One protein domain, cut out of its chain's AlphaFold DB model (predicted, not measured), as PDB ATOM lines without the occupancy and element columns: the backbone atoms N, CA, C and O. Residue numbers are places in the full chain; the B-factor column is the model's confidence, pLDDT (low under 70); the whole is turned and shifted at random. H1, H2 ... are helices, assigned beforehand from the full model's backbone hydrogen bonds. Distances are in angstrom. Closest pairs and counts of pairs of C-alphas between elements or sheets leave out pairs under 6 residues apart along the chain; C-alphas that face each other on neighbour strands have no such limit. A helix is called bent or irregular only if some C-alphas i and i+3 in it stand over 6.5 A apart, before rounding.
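This is residues 268 to 373 of the 491 residues of an uncharacterized protein of Opitutaceae bacterium TAV5 (UniProt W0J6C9). The model is a rod of helices lying nearly along one axis, a staggered bundle in which the hairpin of H1 and H2 makes one half and H5 with the long H7 makes the other, so that the two halves overlap only in part. H3 and H4 lie at the H1 end, with H4 and H5 following each other almost in line; H6 folds back on H5, and the last residues of H7 make the far end of the rod. The printed part has 106 residues with seven named helices, H1 to H7 in order, and no named strand; the class is all helix. It is only just compact, close to loose, with a radius of gyration of the C-alphas of 15.2 A, and spans 56 by 24 by 19 A.

H1, residues 268 to 278, and H2, residues 281 to 296, form a helical hairpin at a shallow tilt of 13 degrees, opposite ways; H2 touches H1 with residues 287 to 294 alone, and the closest C-alphas, of Leu 275 and Thr 287, are 6.3 A apart. H3, residues 298 to 302, touches no helix but is near H1, the C-alphas of Leu 268 and Glu 299 being 5.1 A apart. H4, residues 305 to 312, touches H1 at a shallow tilt of 25 degrees, the same way, closest at the C-alphas of Leu 269 and Glu 307, 6.6 A. H5, residues 315 to 329, meets H4 only through their link and is apart from H1. H5 touches H2 at a shallow tilt of 22 degrees, opposite ways, with the C-alphas of Leu 284 and Ala 322 closest at 5.5 A. H6, residues 333 to 339, forms a helical hairpin with H5, closest at the C-alphas of Ala 324 and Ala 336, 4.1 A. H7, residues 346 to 373, touches H5 at a shallow tilt of 15 degrees, the same way, closest at the C-alphas of Pro 317 and Ala 348, 6.0 A. H7 and H2 only just touch, with 3 pairs of C-alphas within 8 A, the closest being Leu 281 and Cys 355 at 6.4 A. H1, H2, H5 and H7 form a bundle, helices packed alongside one another. Every O i to N i+4 pair is within hydrogen-bond range in H1, H3, H4, H5 and H6, against 8 of 12 in H2 and 18 of 24 in H7.

H1 begins at C-alpha 268 (22.921, 17.866, -1.978) and is 15.9 A long. H2 is 24.8 A long and irregular, with C-alphas 282 and 285 7.7 A apart. H5 is 21.1 A long. H7, 34.3 A long, is irregular, with C-alphas 347 and 350 8.4 A apart and a kink of 74 degrees near residue 354; it ends at C-alpha 373 (25.288, 12.232, 45.765).

The two C-alphas farthest apart, of Thr 302 and Pro 372, are 56.2 A apart. The printed part has no cut and no long link; the link from H6 to H7 is short, the others tight. The mean pLDDT of the printed part is 75.1, and residues 305 to 307, 333 to 334, 337 to 338 and 340 to 357 are under 70.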
ATOM      1  N   LEU A 268      21.998  18.144  -3.071       76.38
ATOM      2  CA  LEU A 268      22.921  17.866  -1.978       76.38
ATOM      3  C   LEU A 268      22.340  18.220  -0.598       76.38
ATOM      4  O   LEU A 268      22.342  17.383   0.302       76.38
ATOM      5  N   LEU A 269      21.802  19.433  -0.413       75.94
ATOM      6  CA  LEU A 269      21.245  19.825   0.890       75.94
ATOM      7  C   LEU A 269      19.861  19.217   1.148       75.94
ATOM      8  O   LEU A 269      19.482  19.077   2.305       75.94
ATOM      9  N   ALA A 270      19.120  18.837   0.102       75.94
ATOM     10  CA  ALA A 270      17.888  18.065   0.263       75.94
ATOM     11  C   ALA A 270      18.181  16.670   0.840       75.94
ATOM     12  O   ALA A 270      17.512  16.243   1.778       75.94
ATOM     13  N   LYS A 271      19.237  16.003   0.358       79.12
ATOM     14  CA  LYS A 271      19.713  14.745   0.948       79.12
ATOM     15  C   LYS A 271      20.241  14.914   2.366       79.12
ATOM     16  O   LYS A 271      19.928  14.092   3.221       79.12
ATOM     17  N   ALA A 272      20.953  16.003   2.646       78.50
ATOM     18  CA  ALA A 272      21.360  16.317   4.013       78.50
ATOM     19  C   ALA A 272      20.144  16.489   4.950       78.50
ATOM     20  O   ALA A 272      20.137  15.947   6.049       78.50
ATOM     21  N   ASP A 273      19.089  17.189   4.512       73.88
ATOM     22  CA  ASP A 273      17.853  17.352   5.292       73.88
ATOM     23  C   ASP A 273      17.136  16.020   5.572       73.88
ATOM     24  O   ASP A 273      16.609  15.842   6.669       73.88
ATOM     25  N   GLU A 274      17.115  15.086   4.614       80.44
ATOM     26  CA  GLU A 274      16.555  13.738   4.806       80.44
ATOM     27  C   GLU A 274      17.317  12.962   5.888       80.44
ATOM     28  O   GLU A 274      16.694  12.391   6.785       80.44
ATOM     29  N   LEU A 275      18.653  13.005   5.849       79.94
ATOM     30  CA  LEU A 275      19.501  12.390   6.875       79.94
ATOM     31  C   LEU A 275      19.232  13.003   8.256       79.94
ATOM     32  O   LEU A 275      19.080  12.276   9.232       79.94
ATOM     33  N   PHE A 276      19.080  14.328   8.345       75.06
ATOM     34  CA  PHE A 276      18.760  14.988   9.616       75.06
ATOM     35  C   PHE A 276      17.364  14.682  10.140       75.06
ATOM     36  O   PHE A 276      17.181  14.598  11.351       75.06
ATOM     37  N   ALA A 277      16.376  14.532   9.260       70.06
ATOM     38  CA  ALA A 277      15.024  14.173   9.667       70.06
ATOM     39  C   ALA A 277      14.948  12.741  10.223       70.06
ATOM     40  O   ALA A 277      14.101  12.464  11.068       70.06
ATOM     41  N   ALA A 278      15.832  11.852   9.761       75.75
ATOM     42  CA  ALA A 278      15.956  10.480  10.246       75.75
ATOM     43  C   ALA A 278      16.929  10.328  11.431       75.75
ATOM     44  O   ALA A 278      16.976   9.264  12.049       75.75
ATOM     45  N   ALA A 279      17.703  11.368  11.753       77.25
ATOM     46  CA  ALA A 279      18.712  11.313  12.798       77.25
ATOM     47  C   ALA A 279      18.082  11.172  14.190       77.25
ATOM     48  O   ALA A 279      17.200  11.929  14.595       77.25
ATOM     49  N   THR A 280      18.598  10.218  14.953       80.19
ATOM     50  CA  THR A 280      18.321  10.017  16.375       80.19
ATOM     51  C   THR A 280      19.634  10.102  17.143       80.19
ATOM     52  O   THR A 280      20.698   9.990  16.539       80.19
ATOM     53  N   LEU A 281      19.580  10.237  18.471       78.88
ATOM     54  CA  LEU A 281      20.787  10.245  19.307       78.88
ATOM     55  C   LEU A 281      21.697   9.027  19.084       78.88
ATOM     56  O   LEU A 281      22.915   9.151  19.169       78.88
ATOM     57  N   ASP A 282      21.116   7.866  18.782       79.69
ATOM     58  CA  ASP A 282      21.865   6.626  18.566       79.69
ATOM     59  C   ASP A 282      22.456   6.516  17.157       79.69
ATOM     60  O   ASP A 282      23.368   5.725  16.935       79.69
ATOM     61  N   THR A 283      21.982   7.327  16.209       83.69
ATOM     62  CA  THR A 283      22.435   7.307  14.814       83.69
ATOM     63  C   THR A 283      23.254   8.540  14.443       83.69
ATOM     64  O   THR A 283      23.537   8.725  13.264       83.69
ATOM     65  N   LEU A 284      23.631   9.401  15.396       82.31
ATOM     66  CA  LEU A 284      24.349  10.655  15.113       82.31
ATOM     67  C   LEU A 284      25.718  10.433  14.465       82.31
ATOM     68  O   LEU A 284      26.053  11.147  13.525       82.31
ATOM     69  N   GLU A 285      26.485   9.446  14.937       83.50
ATOM     70  CA  GLU A 285      27.792   9.094  14.356       83.50
ATOM     71  C   GLU A 285      27.621   8.594  12.915       83.50
ATOM     72  O   GLU A 285      28.245   9.122  11.998       83.50
ATOM     73  N   GLN A 286      26.666   7.685  12.693       85.31
ATOM     74  CA  GLN A 286      26.318   7.210  11.352       85.31
ATOM     75  C   GLN A 286      25.822   8.347  10.448       85.31
ATOM     76  O   GLN A 286      26.212   8.437   9.292       85.31
ATOM     77  N   THR A 287      25.010   9.263  10.981       84.00
ATOM     78  CA  THR A 287      24.506  10.433  10.245       84.00
ATOM     79  C   THR A 287      25.661  11.350   9.832       84.00
ATOM     80  O   THR A 287      25.625  11.934   8.750       84.00
ATOM     81  N   ALA A 288      26.698  11.480  10.669       82.69
ATOM     82  CA  ALA A 288      27.890  12.262  10.352       82.69
ATOM     83  C   ALA A 288      28.684  11.634   9.212       82.69
ATOM     84  O   ALA A 288      29.094  12.339   8.287       82.69
ATOM     85  N   ASP A 289      28.839  10.315   9.241       85.81
ATOM     86  CA  ASP A 289      29.505   9.577   8.179       85.81
ATOM     87  C   ASP A 289      28.701   9.611   6.871       85.81
ATOM     88  O   ASP A 289      29.274   9.871   5.812       85.81
ATOM     89  N   ASP A 290      27.373   9.492   6.936       85.75
ATOM     90  CA  ASP A 290      26.485   9.617   5.775       85.75
ATOM     91  C   ASP A 290      26.560  11.025   5.153       85.75
ATOM     92  O   ASP A 290      26.597  11.177   3.929       85.75
ATOM     93  N   LEU A 291      26.658  12.080   5.970       85.00
ATOM     94  CA  LEU A 291      26.835  13.459   5.495       85.00
ATOM     95  C   LEU A 291      28.225  13.731   4.909       85.00
ATOM     96  O   LEU A 291      28.348  14.576   4.020       85.00
ATOM     97  N   ARG A 292      29.275  13.059   5.392       86.38
ATOM     98  CA  ARG A 292      30.611  13.106   4.770       86.38
ATOM     99  C   ARG A 292      30.609  12.346   3.447       86.38
ATOM    100  O   ARG A 292      31.155  12.828   2.458       86.38
ATOM    101  N   ALA A 293      29.922  11.206   3.384       86.12
ATOM    102  CA  ALA A 293      29.767  10.433   2.156       86.12
ATOM    103  C   ALA A 293      29.065  11.244   1.049       86.12
ATOM    104  O   ALA A 293      29.438  11.128  -0.125       86.12
ATOM    105  N   LEU A 294      28.133  12.137   1.416       86.44
ATOM    106  CA  LEU A 294      27.491  13.058   0.473       86.44
ATOM    107  C   LEU A 294      28.478  13.971  -0.272       86.44
ATOM    108  O   LEU A 294      28.190  14.322  -1.410       86.44
ATOM    109  N   GLU A 295      29.652  14.316   0.271       81.44
ATOM    110  CA  GLU A 295      30.638  15.153  -0.448       81.44
ATOM    111  C   GLU A 295      31.195  14.480  -1.705       81.44
ATOM    112  O   GLU A 295      31.632  15.150  -2.645       81.44
ATOM    113  N   THR A 296      31.159  13.149  -1.737       82.19
ATOM    114  CA  THR A 296      31.645  12.341  -2.860       82.19
ATOM    115  C   THR A 296      30.523  11.883  -3.796       82.19
ATOM    116  O   THR A 296      30.785  11.231  -4.813       82.19
ATOM    117  N   SER A 297      29.274  12.250  -3.491       83.50
ATOM    118  CA  SER A 297      28.097  11.790  -4.218       83.50
ATOM    119  C   SER A 297      27.921  12.491  -5.580       83.50
ATOM    120  O   SER A 297      28.496  13.559  -5.835       83.50
ATOM    121  N   PRO A 298      27.117  11.921  -6.499       78.56
ATOM    122  CA  PRO A 298      26.751  12.579  -7.756       78.56
ATOM    123  C   PRO A 298      26.122  13.969  -7.559       78.56
ATOM    124  O   PRO A 298      26.365  14.884  -8.350       78.56
ATOM    125  N   GLU A 299      25.363  14.154  -6.481       78.56
ATOM    126  CA  GLU A 299      24.753  15.425  -6.089       78.56
ATOM    127  C   GLU A 299      25.821  16.456  -5.711       78.56
ATOM    128  O   GLU A 299      25.734  17.607  -6.136       78.56
ATOM    129  N   ALA A 300      26.886  16.059  -5.006       77.62
ATOM    130  CA  ALA A 300      28.000  16.960  -4.713       77.62
ATOM    131  C   ALA A 300      28.815  17.350  -5.953       77.62
ATOM    132  O   ALA A 300      29.401  18.435  -5.991       77.62
ATOM    133  N   LYS A 301      28.835  16.529  -7.009       77.56
ATOM    134  CA  LYS A 301      29.518  16.890  -8.267       77.56
ATOM    135  C   LYS A 301      28.826  18.038  -9.000       77.56
ATOM    136  O   LYS A 301      29.506  18.838  -9.635       77.56
ATOM    137  N   THR A 302      27.502  18.138  -8.886       76.00
ATOM    138  CA  THR A 302      26.689  19.179  -9.540       76.00
ATOM    139  C   THR A 302      26.298  20.326  -8.602       76.00
ATOM    140  O   THR A 302      25.810  21.360  -9.063       76.00
ATOM    141  N   ALA A 303      26.554  20.182  -7.298       74.31
ATOM    142  CA  ALA A 303      26.265  21.187  -6.283       74.31
ATOM    143  C   ALA A 303      27.083  22.476  -6.454       74.31
ATOM    144  O   ALA A 303      28.290  22.463  -6.729       74.31
ATOM    145  N   ARG A 304      26.425  23.611  -6.202       76.25
ATOM    146  CA  ARG A 304      27.050  24.943  -6.190       76.25
ATOM    147  C   ARG A 304      28.016  25.074  -5.005       76.25
ATOM    148  O   ARG A 304      27.825  24.446  -3.965       76.25
ATOM    149  N   SER A 305      29.014  25.952  -5.110       68.94
ATOM    150  CA  SER A 305      29.993  26.197  -4.029       68.94
ATOM    151  C   SER A 305      29.336  26.565  -2.690       68.94
ATOM    152  O   SER A 305      29.771  26.102  -1.639       68.94
ATOM    153  N   GLY A 306      28.241  27.331  -2.722       66.50
ATOM    154  CA  GLY A 306      27.464  27.679  -1.530       66.50
ATOM    155  C   GLY A 306      26.802  26.483  -0.835       66.50
ATOM    156  O   GLY A 306      26.681  26.492   0.386       66.50
ATOM    157  N   GLU A 307      26.415  25.443  -1.578       69.88
ATOM    158  CA  GLU A 307      25.805  24.228  -1.016       69.88
ATOM    159  C   GLU A 307      26.850  23.345  -0.338       69.88
ATOM    160  O   GLU A 307      26.620  22.868   0.770       69.88
ATOM    161  N   LYS A 308      28.030  23.210  -0.950       74.31
ATOM    162  CA  LYS A 308      29.175  22.512  -0.350       74.31
ATOM    163  C   LYS A 308      29.611  23.193   0.947       74.31
ATOM    164  O   LYS A 308      29.686  22.551   1.985       74.31
ATOM    165  N   ASN A 309      29.760  24.519   0.920       73.88
ATOM    166  CA  ASN A 309      30.090  25.306   2.111       73.88
ATOM    167  C   ASN A 309      29.025  25.188   3.213       73.88
ATOM    168  O   ASN A 309      29.353  25.226   4.397       73.88
ATOM    169  N   ALA A 310      27.745  25.080   2.843       71.62
ATOM    170  CA  ALA A 310      26.667  24.873   3.802       71.62
ATOM    171  C   ALA A 310      26.698  23.464   4.411       71.62
ATOM    172  O   ALA A 310      26.462  23.349   5.609       71.62
ATOM    173  N   LEU A 311      27.024  22.430   3.626       80.81
ATOM    174  CA  LEU A 311      27.191  21.056   4.104       80.81
ATOM    175  C   LEU A 311      28.353  20.951   5.105       80.81
ATOM    176  O   LEU A 311      28.157  20.460   6.213       80.81
ATOM    177  N   THR A 312      29.521  21.515   4.783       80.00
ATOM    178  CA  THR A 312      30.701  21.481   5.667       80.00
ATOM    179  C   THR A 312      30.448  22.153   7.025       80.00
ATOM    180  O   THR A 312      30.935  21.699   8.057       80.00
ATOM    181  N   ARG A 313      29.621  23.209   7.066       76.12
ATOM    182  CA  ARG A 313      29.232  23.910   8.310       76.12
ATOM    183  C   ARG A 313      28.349  23.083   9.257       76.12
ATOM    184  O   ARG A 313      28.022  23.567  10.345       76.12
ATOM    185  N   LEU A 314      27.934  21.886   8.845       74.88
ATOM    186  CA  LEU A 314      27.099  20.977   9.634       74.88
ATOM    187  C   LEU A 314      27.910  19.885  10.337       74.88
ATOM    188  O   LEU A 314      27.389  19.287  11.275       74.88
ATOM    189  N   TYR A 315      29.176  19.671   9.959       79.12
ATOM    190  CA  TYR A 315      30.026  18.637  10.561       79.12
ATOM    191  C   TYR A 315      30.363  18.921  12.014       79.12
ATOM    192  O   TYR A 315      30.039  18.120  12.881       79.12
ATOM    193  N   GLU A 316      30.937  20.090  12.295       77.56
ATOM    194  CA  GLU A 316      31.324  20.447  13.658       77.56
ATOM    195  C   GLU A 316      30.142  20.369  14.644       77.56
ATOM    196  O   GLU A 316      30.297  19.765  15.707       77.56
ATOM    197  N   PRO A 317      28.947  20.902  14.325       74.06
ATOM    198  CA  PRO A 317      27.812  20.748  15.218       74.06
ATOM    199  C   PRO A 317      27.358  19.310  15.455       74.06
ATOM    200  O   PRO A 317      26.941  18.975  16.563       74.06
ATOM    201  N   LEU A 318      27.419  18.470  14.424       78.12
ATOM    202  CA  LEU A 318      27.003  17.080  14.514       78.12
ATOM    203  C   LEU A 318      28.010  16.240  15.304       78.12
ATOM    204  O   LEU A 318      27.604  15.480  16.180       78.12
ATOM    205  N   ASP A 319      29.306  16.450  15.077       80.75
ATOM    206  CA  ASP A 319      30.385  15.824  15.847       80.75
ATOM    207  C   ASP A 319      30.296  16.217  17.333       80.75
ATOM    208  O   ASP A 319      30.436  15.372  18.218       80.75
ATOM    209  N   ARG A 320      29.987  17.488  17.631       79.88
ATOM    210  CA  ARG A 320      29.755  17.961  19.008       79.88
ATOM    211  C   ARG A 320      28.532  17.313  19.649       79.88
ATOM    212  O   ARG A 320      28.600  16.930  20.813       79.88
ATOM    213  N   LEU A 321      27.436  17.163  18.907       79.00
ATOM    214  CA  LEU A 321      26.211  16.525  19.393       79.00
ATOM    215  C   LEU A 321      26.410  15.020  19.647       79.00
ATOM    216  O   LEU A 321      25.962  14.504  20.673       79.00
ATOM    217  N   ALA A 322      27.130  14.328  18.761       83.69
ATOM    218  CA  ALA A 322      27.521  12.932  18.942       83.69
ATOM    219  C   ALA A 322      28.430  12.767  20.173       83.69
ATOM    220  O   ALA A 322      28.154  11.948  21.054       83.69
ATOM    221  N   ALA A 323      29.454  13.617  20.304       84.44
ATOM    222  CA  ALA A 323      30.355  13.616  21.453       84.44
ATOM    223  C   ALA A 323      29.630  13.921  22.774       84.44
ATOM    224  O   ALA A 323      29.887  13.253  23.774       84.44
ATOM    225  N   ALA A 324      28.695  14.876  22.785       80.31
ATOM    226  CA  ALA A 324      27.880  15.186  23.958       80.31
ATOM    227  C   ALA A 324      27.002  13.996  24.364       80.31
ATOM    228  O   ALA A 324      26.957  13.631  25.537       80.31
ATOM    229  N   THR A 325      26.360  13.343  23.393       83.19
ATOM    230  CA  THR A 325      25.551  12.136  23.622       83.19
ATOM    231  C   THR A 325      26.388  11.017  24.239       83.19
ATOM    232  O   THR A 325      25.974  10.403  25.223       83.19
ATOM    233  N   ARG A 326      27.596  10.785  23.712       84.88
ATOM    234  CA  ARG A 326      28.546   9.826  24.282       84.88
ATOM    235  C   ARG A 326      28.946  10.207  25.707       84.88
ATOM    236  O   ARG A 326      28.894   9.365  26.595       84.88
ATOM    237  N   TYR A 327      29.272  11.473  25.957       82.25
ATOM    238  CA  TYR A 327      29.636  11.942  27.295       82.25
ATOM    239  C   TYR A 327      28.490  11.830  28.302       82.25
ATOM    240  O   TYR A 327      28.753  11.502  29.453       82.25
ATOM    241  N   PHE A 328      27.231  12.006  27.897       77.44
ATOM    242  CA  PHE A 328      26.099  11.683  28.767       77.44
ATOM    243  C   PHE A 328      26.033  10.188  29.099       77.44
ATOM    244  O   PHE A 328      25.867   9.837  30.264       77.44
ATOM    245  N   LYS A 329      26.214   9.310  28.103       80.50
ATOM    246  CA  LYS A 329      26.234   7.848  28.302       80.50
ATOM    247  C   LYS A 329      27.405   7.382  29.185       80.50
ATOM    248  O   LYS A 329      27.273   6.389  29.889       80.50
ATOM    249  N   GLU A 330      28.520   8.112  29.181       83.56
ATOM    250  CA  GLU A 330      29.716   7.867  30.006       83.56
ATOM    251  C   GLU A 330      29.668   8.536  31.400       83.56
ATOM    252  O   GLU A 330      30.690   8.598  32.079       83.56
ATOM    253  N   ASP A 331      28.522   9.080  31.836       75.88
ATOM    254  CA  ASP A 331      28.371   9.859  33.083       75.88
ATOM    255  C   ASP A 331      29.236  11.143  33.165       75.88
ATOM    256  O   ASP A 331      29.434  11.720  34.238       75.88
ATOM    257  N   ARG A 332      29.725  11.657  32.032       76.12
ATOM    258  CA  ARG A 332      30.551  12.875  31.911       76.12
ATOM    259  C   ARG A 332      29.714  14.112  31.560       76.12
ATOM    260  O   ARG A 332      30.108  14.920  30.716       76.12
ATOM    261  N   ALA A 333      28.572  14.289  32.223       69.69
ATOM    262  CA  ALA A 333      27.605  15.350  31.919       69.69
ATOM    263  C   ALA A 333      28.172  16.789  31.902       69.69
ATOM    264  O   ALA A 333      27.788  17.535  31.003       69.69
ATOM    265  N   PRO A 334      29.122  17.199  32.775       68.94
ATOM    266  CA  PRO A 334      29.717  18.536  32.680       68.94
ATOM    267  C   PRO A 334      30.438  18.773  31.347       68.94
ATOM    268  O   PRO A 334      30.275  19.814  30.717       68.94
ATOM    269  N   ALA A 335      31.179  17.771  30.865       72.38
ATOM    270  CA  ALA A 335      31.843  17.837  29.567       72.38
ATOM    271  C   ALA A 335      30.835  17.787  28.407       72.38
ATOM    272  O   ALA A 335      31.058  18.416  27.376       72.38
ATOM    273  N   ALA A 336      29.723  17.061  28.566       74.56
ATOM    274  CA  ALA A 336      28.635  17.046  27.588       74.56
ATOM    275  C   ALA A 336      27.946  18.418  27.477       74.56
ATOM    276  O   ALA A 336      27.654  18.876  26.376       74.56
ATOM    277  N   HIS A 337      27.733  19.097  28.606       68.44
ATOM    278  CA  HIS A 337      27.088  20.406  28.657       68.44
ATOM    279  C   HIS A 337      27.924  21.496  27.972       68.44
ATOM    280  O   HIS A 337      27.391  22.284  27.190       68.44
ATOM    281  N   GLU A 338      29.245  21.494  28.180       69.38
ATOM    282  CA  GLU A 338      30.160  22.417  27.493       69.38
ATOM    283  C   GLU A 338      30.086  22.292  25.964       69.38
ATOM    284  O   GLU A 338      30.108  23.295  25.246       69.38
ATOM    285  N   LEU A 339      29.922  21.068  25.451       71.00
ATOM    286  CA  LEU A 339      29.784  20.812  24.015       71.00
ATOM    287  C   LEU A 339      28.453  21.313  23.431       71.00
ATOM    288  O   LEU A 339      28.390  21.612  22.238       71.00
ATOM    289  N   LEU A 340      27.404  21.423  24.254       69.69
ATOM    290  CA  LEU A 340      26.052  21.820  23.840       69.69
ATOM    291  C   LEU A 340      25.754  23.316  24.016       69.69
ATOM    292  O   LEU A 340      24.645  23.763  23.716       69.69
ATOM    293  N   ARG A 341      26.724  24.115  24.479       64.88
ATOM    294  CA  ARG A 341      26.514  25.537  24.777       64.88
ATOM    295  C   ARG A 341      26.031  26.319  23.532       64.88
ATOM    296  O   ARG A 341      26.598  26.153  22.452       64.88
ATOM    297  N   PRO A 342      25.056  27.248  23.637       50.75
ATOM    298  CA  PRO A 342      24.428  27.898  22.472       50.75
ATOM    299  C   PRO A 342      25.378  28.671  21.543       50.75
ATOM    300  O   PRO A 342      25.182  28.691  20.329       50.75
ATOM    301  N   ALA A 343      26.444  29.270  22.090       46.31
ATOM    302  CA  ALA A 343      27.476  29.955  21.300       46.31
ATOM    303  C   ALA A 343      28.276  29.000  20.390       46.31
ATOM    304  O   ALA A 343      28.966  29.447  19.476       46.31
ATOM    305  N   ALA A 344      28.185  27.694  20.641       47.22
ATOM    306  CA  ALA A 344      28.956  26.652  19.988       47.22
ATOM    307  C   ALA A 344      28.208  25.946  18.835       47.22
ATOM    308  O   ALA A 344      28.849  25.183  18.116       47.22
ATOM    309  N   LEU A 345      26.897  26.177  18.640       53.09
ATOM    310  CA  LEU A 345      26.077  25.464  17.639       53.09
ATOM    311  C   LEU A 345      25.096  26.340  16.800       53.09
ATOM    312  O   LEU A 345      23.959  25.912  16.572       53.09
ATOM    313  N   PRO A 346      25.460  27.535  16.274       52.03
ATOM    314  CA  PRO A 346      24.503  28.395  15.553       52.03
ATOM    315  C   PRO A 346      23.951  27.796  14.246       52.03
ATOM    316  O   PRO A 346      22.838  28.122  13.838       52.03
ATOM    317  N   SER A 347      24.710  26.930  13.566       54.56
ATOM    318  CA  SER A 347      24.336  26.334  12.272       54.56
ATOM    319  C   SER A 347      23.420  25.105  12.384       54.56
ATOM    320  O   SER A 347      22.846  24.691  11.378       54.56
ATOM    321  N   ALA A 348      23.229  24.549  13.587       54.91
ATOM    322  CA  ALA A 348      22.542  23.271  13.815       54.91
ATOM    323  C   ALA A 348      21.248  23.381  14.630       54.91
ATOM    324  O   ALA A 348      20.784  22.399  15.204       54.91
ATOM    325  N   THR A 349      20.603  24.550  14.643       58.16
ATOM    326  CA  THR A 349      19.360  24.779  15.402       58.16
ATOM    327  C   THR A 349      18.286  23.718  15.133       58.16
ATOM    328  O   THR A 349      17.560  23.337  16.041       58.16
ATOM    329  N   ARG A 350      18.192  23.193  13.904       59.59
ATOM    330  CA  ARG A 350      17.201  22.161  13.544       59.59
ATOM    331  C   ARG A 350      17.538  20.770  14.082       59.59
ATOM    332  O   ARG A 350      16.645  20.087  14.565       59.59
ATOM    333  N   LEU A 351      18.811  20.387  14.011       61.72
ATOM    334  CA  LEU A 351      19.353  19.156  14.597       61.72
ATOM    335  C   LEU A 351      19.146  19.138  16.110       61.72
ATOM    336  O   LEU A 351      18.670  18.150  16.660       61.72
ATOM    337  N   LEU A 352      19.457  20.265  16.757       62.78
ATOM    338  CA  LEU A 352      19.239  20.447  18.183       62.78
ATOM    339  C   LEU A 352      17.770  20.230  18.532       62.78
ATOM    340  O   LEU A 352      17.505  19.371  19.355       62.78
ATOM    341  N   ILE A 353      16.834  20.894  17.841       63.34
ATOM    342  CA  ILE A 353      15.387  20.718  18.071       63.34
ATOM    343  C   ILE A 353      14.950  19.252  17.920       63.34
ATOM    344  O   ILE A 353      14.180  18.762  18.742       63.34
ATOM    345  N   ALA A 354      15.427  18.546  16.890       62.22
ATOM    346  CA  ALA A 354      15.077  17.142  16.668       62.22
ATOM    347  C   ALA A 354      15.608  16.223  17.784       62.22
ATOM    348  O   ALA A 354      14.930  15.283  18.194       62.22
ATOM    349  N   CYS A 355      16.799  16.523  18.307       63.94
ATOM    350  CA  CYS A 355      17.455  15.731  19.344       63.94
ATOM    351  C   CYS A 355      17.114  16.182  20.776       63.94
ATOM    352  O   CYS A 355      17.392  15.433  21.713       63.94
ATOM    353  N   THR A 356      16.494  17.356  20.959       69.44
ATOM    354  CA  THR A 356      16.149  17.939  22.268       69.44
ATOM    355  C   THR A 356      15.427  16.945  23.181       69.44
ATOM    356  O   THR A 356      15.927  16.732  24.282       69.44
ATOM    357  N   PRO A 357      14.359  16.240  22.750       68.25
ATOM    358  CA  PRO A 357      13.653  15.317  23.643       68.25
ATOM    359  C   PRO A 357      14.525  14.150  24.130       68.25
ATOM    360  O   PRO A 357      14.328  13.628  25.224       68.25
ATOM    361  N   GLY A 358      15.485  13.705  23.314       70.94
ATOM    362  CA  GLY A 358      16.435  12.666  23.707       70.94
ATOM    363  C   GLY A 358      17.503  13.194  24.665       70.94
ATOM    364  O   GLY A 358      17.840  12.523  25.638       70.94
ATOM    365  N   LEU A 359      18.028  14.396  24.400       71.88
ATOM    366  CA  LEU A 359      19.024  15.046  25.255       71.88
ATOM    367  C   LEU A 359      18.450  15.358  26.639       71.88
ATOM    368  O   LEU A 359      19.125  15.123  27.633       71.88
ATOM    369  N   GLU A 360      17.201  15.819  26.704       73.50
ATOM    370  CA  GLU A 360      16.475  16.043  27.959       73.50
ATOM    371  C   GLU A 360      16.359  14.749  28.769       73.50
ATOM    372  O   GLU A 360      16.648  14.745  29.958       73.50
ATOM    373  N   ARG A 361      16.060  13.611  28.128       79.25
ATOM    374  CA  ARG A 361      16.024  12.312  28.822       79.25
ATOM    375  C   ARG A 361      17.386  11.880  29.358       79.25
ATOM    376  O   ARG A 361      17.455  11.325  30.451       79.25
ATOM    377  N   LEU A 362      18.461  12.096  28.598       75.62
ATOM    378  CA  LEU A 362      19.821  11.799  29.061       75.62
ATOM    379  C   LEU A 362      20.229  12.707  30.226       75.62
ATOM    380  O   LEU A 362      20.862  12.245  31.176       75.62
ATOM    381  N   TRP A 363      19.826  13.975  30.164       76.38
ATOM    382  CA  TRP A 363      20.003  14.936  31.241       76.38
ATOM    383  C   TRP A 363      19.269  14.494  32.505       76.38
ATOM    384  O   TRP A 363      19.888  14.369  33.558       76.38
ATOM    385  N   ASP A 364      17.979  14.184  32.382       80.19
ATOM    386  CA  ASP A 364      17.135  13.719  33.478       80.19
ATOM    387  C   ASP A 364      17.705  12.444  34.112       80.19
ATOM    388  O   ASP A 364      17.864  12.373  35.330       80.19
ATOM    389  N   ALA A 365      18.119  11.470  33.296       81.62
ATOM    390  CA  ALA A 365      18.710  10.221  33.771       81.62
ATOM    391  C   ALA A 365      20.015  10.432  34.559       81.62
ATOM    392  O   ALA A 365      20.191   9.849  35.633       81.62
ATOM    393  N   TRP A 366      20.923  11.277  34.057       82.94
ATOM    394  CA  TRP A 366      22.133  11.641  34.798       82.94
ATOM    395  C   TRP A 366      21.775  12.327  36.114       82.94
ATOM    396  O   TRP A 366      22.324  12.007  37.169       82.94
ATOM    397  N   TYR A 367      20.816  13.244  36.055       78.56
ATOM    398  CA  TYR A 367      20.426  14.056  37.184       78.56
ATOM    399  C   TYR A 367      19.807  13.215  38.310       78.56
ATOM    400  O   TYR A 367      20.220  13.333  39.462       78.56
ATOM    401  N   PHE A 368      18.922  12.269  37.990       85.75
ATOM    402  CA  PHE A 368      18.359  11.329  38.968       85.75
ATOM    403  C   PHE A 368      19.419  10.497  39.688       85.75
ATOM    404  O   PHE A 368      19.281  10.213  40.877       85.75
ATOM    405  N   LYS A 369      20.512  10.160  39.002       82.50
ATOM    406  CA  LYS A 369      21.662   9.471  39.596       82.50
ATOM    407  C   LYS A 369      22.559  10.408  40.412       82.50
ATOM    408  O   LYS A 369      23.187   9.967  41.379       82.50
ATOM    409  N   ALA A 370      22.651  11.678  40.025       80.12
ATOM    410  CA  ALA A 370      23.512  12.669  40.659       80.12
ATOM    411  C   ALA A 370      22.910  13.246  41.948       80.12
ATOM    412  O   ALA A 370      23.646  13.398  42.920       80.12
ATOM    413  N   VAL A 371      21.598  13.513  41.994       83.69
ATOM    414  CA  VAL A 371      20.921  14.160  43.138       83.69
ATOM    415  C   VAL A 371      21.257  13.502  44.479       83.69
ATOM    416  O   VAL A 371      21.716  14.228  45.357       83.69
ATOM    417  N   PRO A 372      21.140  12.170  44.663       83.94
ATOM    418  CA  PRO A 372      21.505  11.517  45.924       83.94
ATOM    419  C   PRO A 372      22.927  11.833  46.407       83.94
ATOM    420  O   PRO A 372      23.164  11.972  47.605       83.94
ATOM    421  N   LYS A 373      23.877  11.949  45.471       81.38
ATOM    422  CA  LYS A 373      25.288  12.232  45.765       81.38
ATOM    423  C   LYS A 373      25.536  13.716  46.010       81.38
ATOM    424  O   LYS A 373      26.321  14.049  46.887       81.38
TER     425      LYS A 373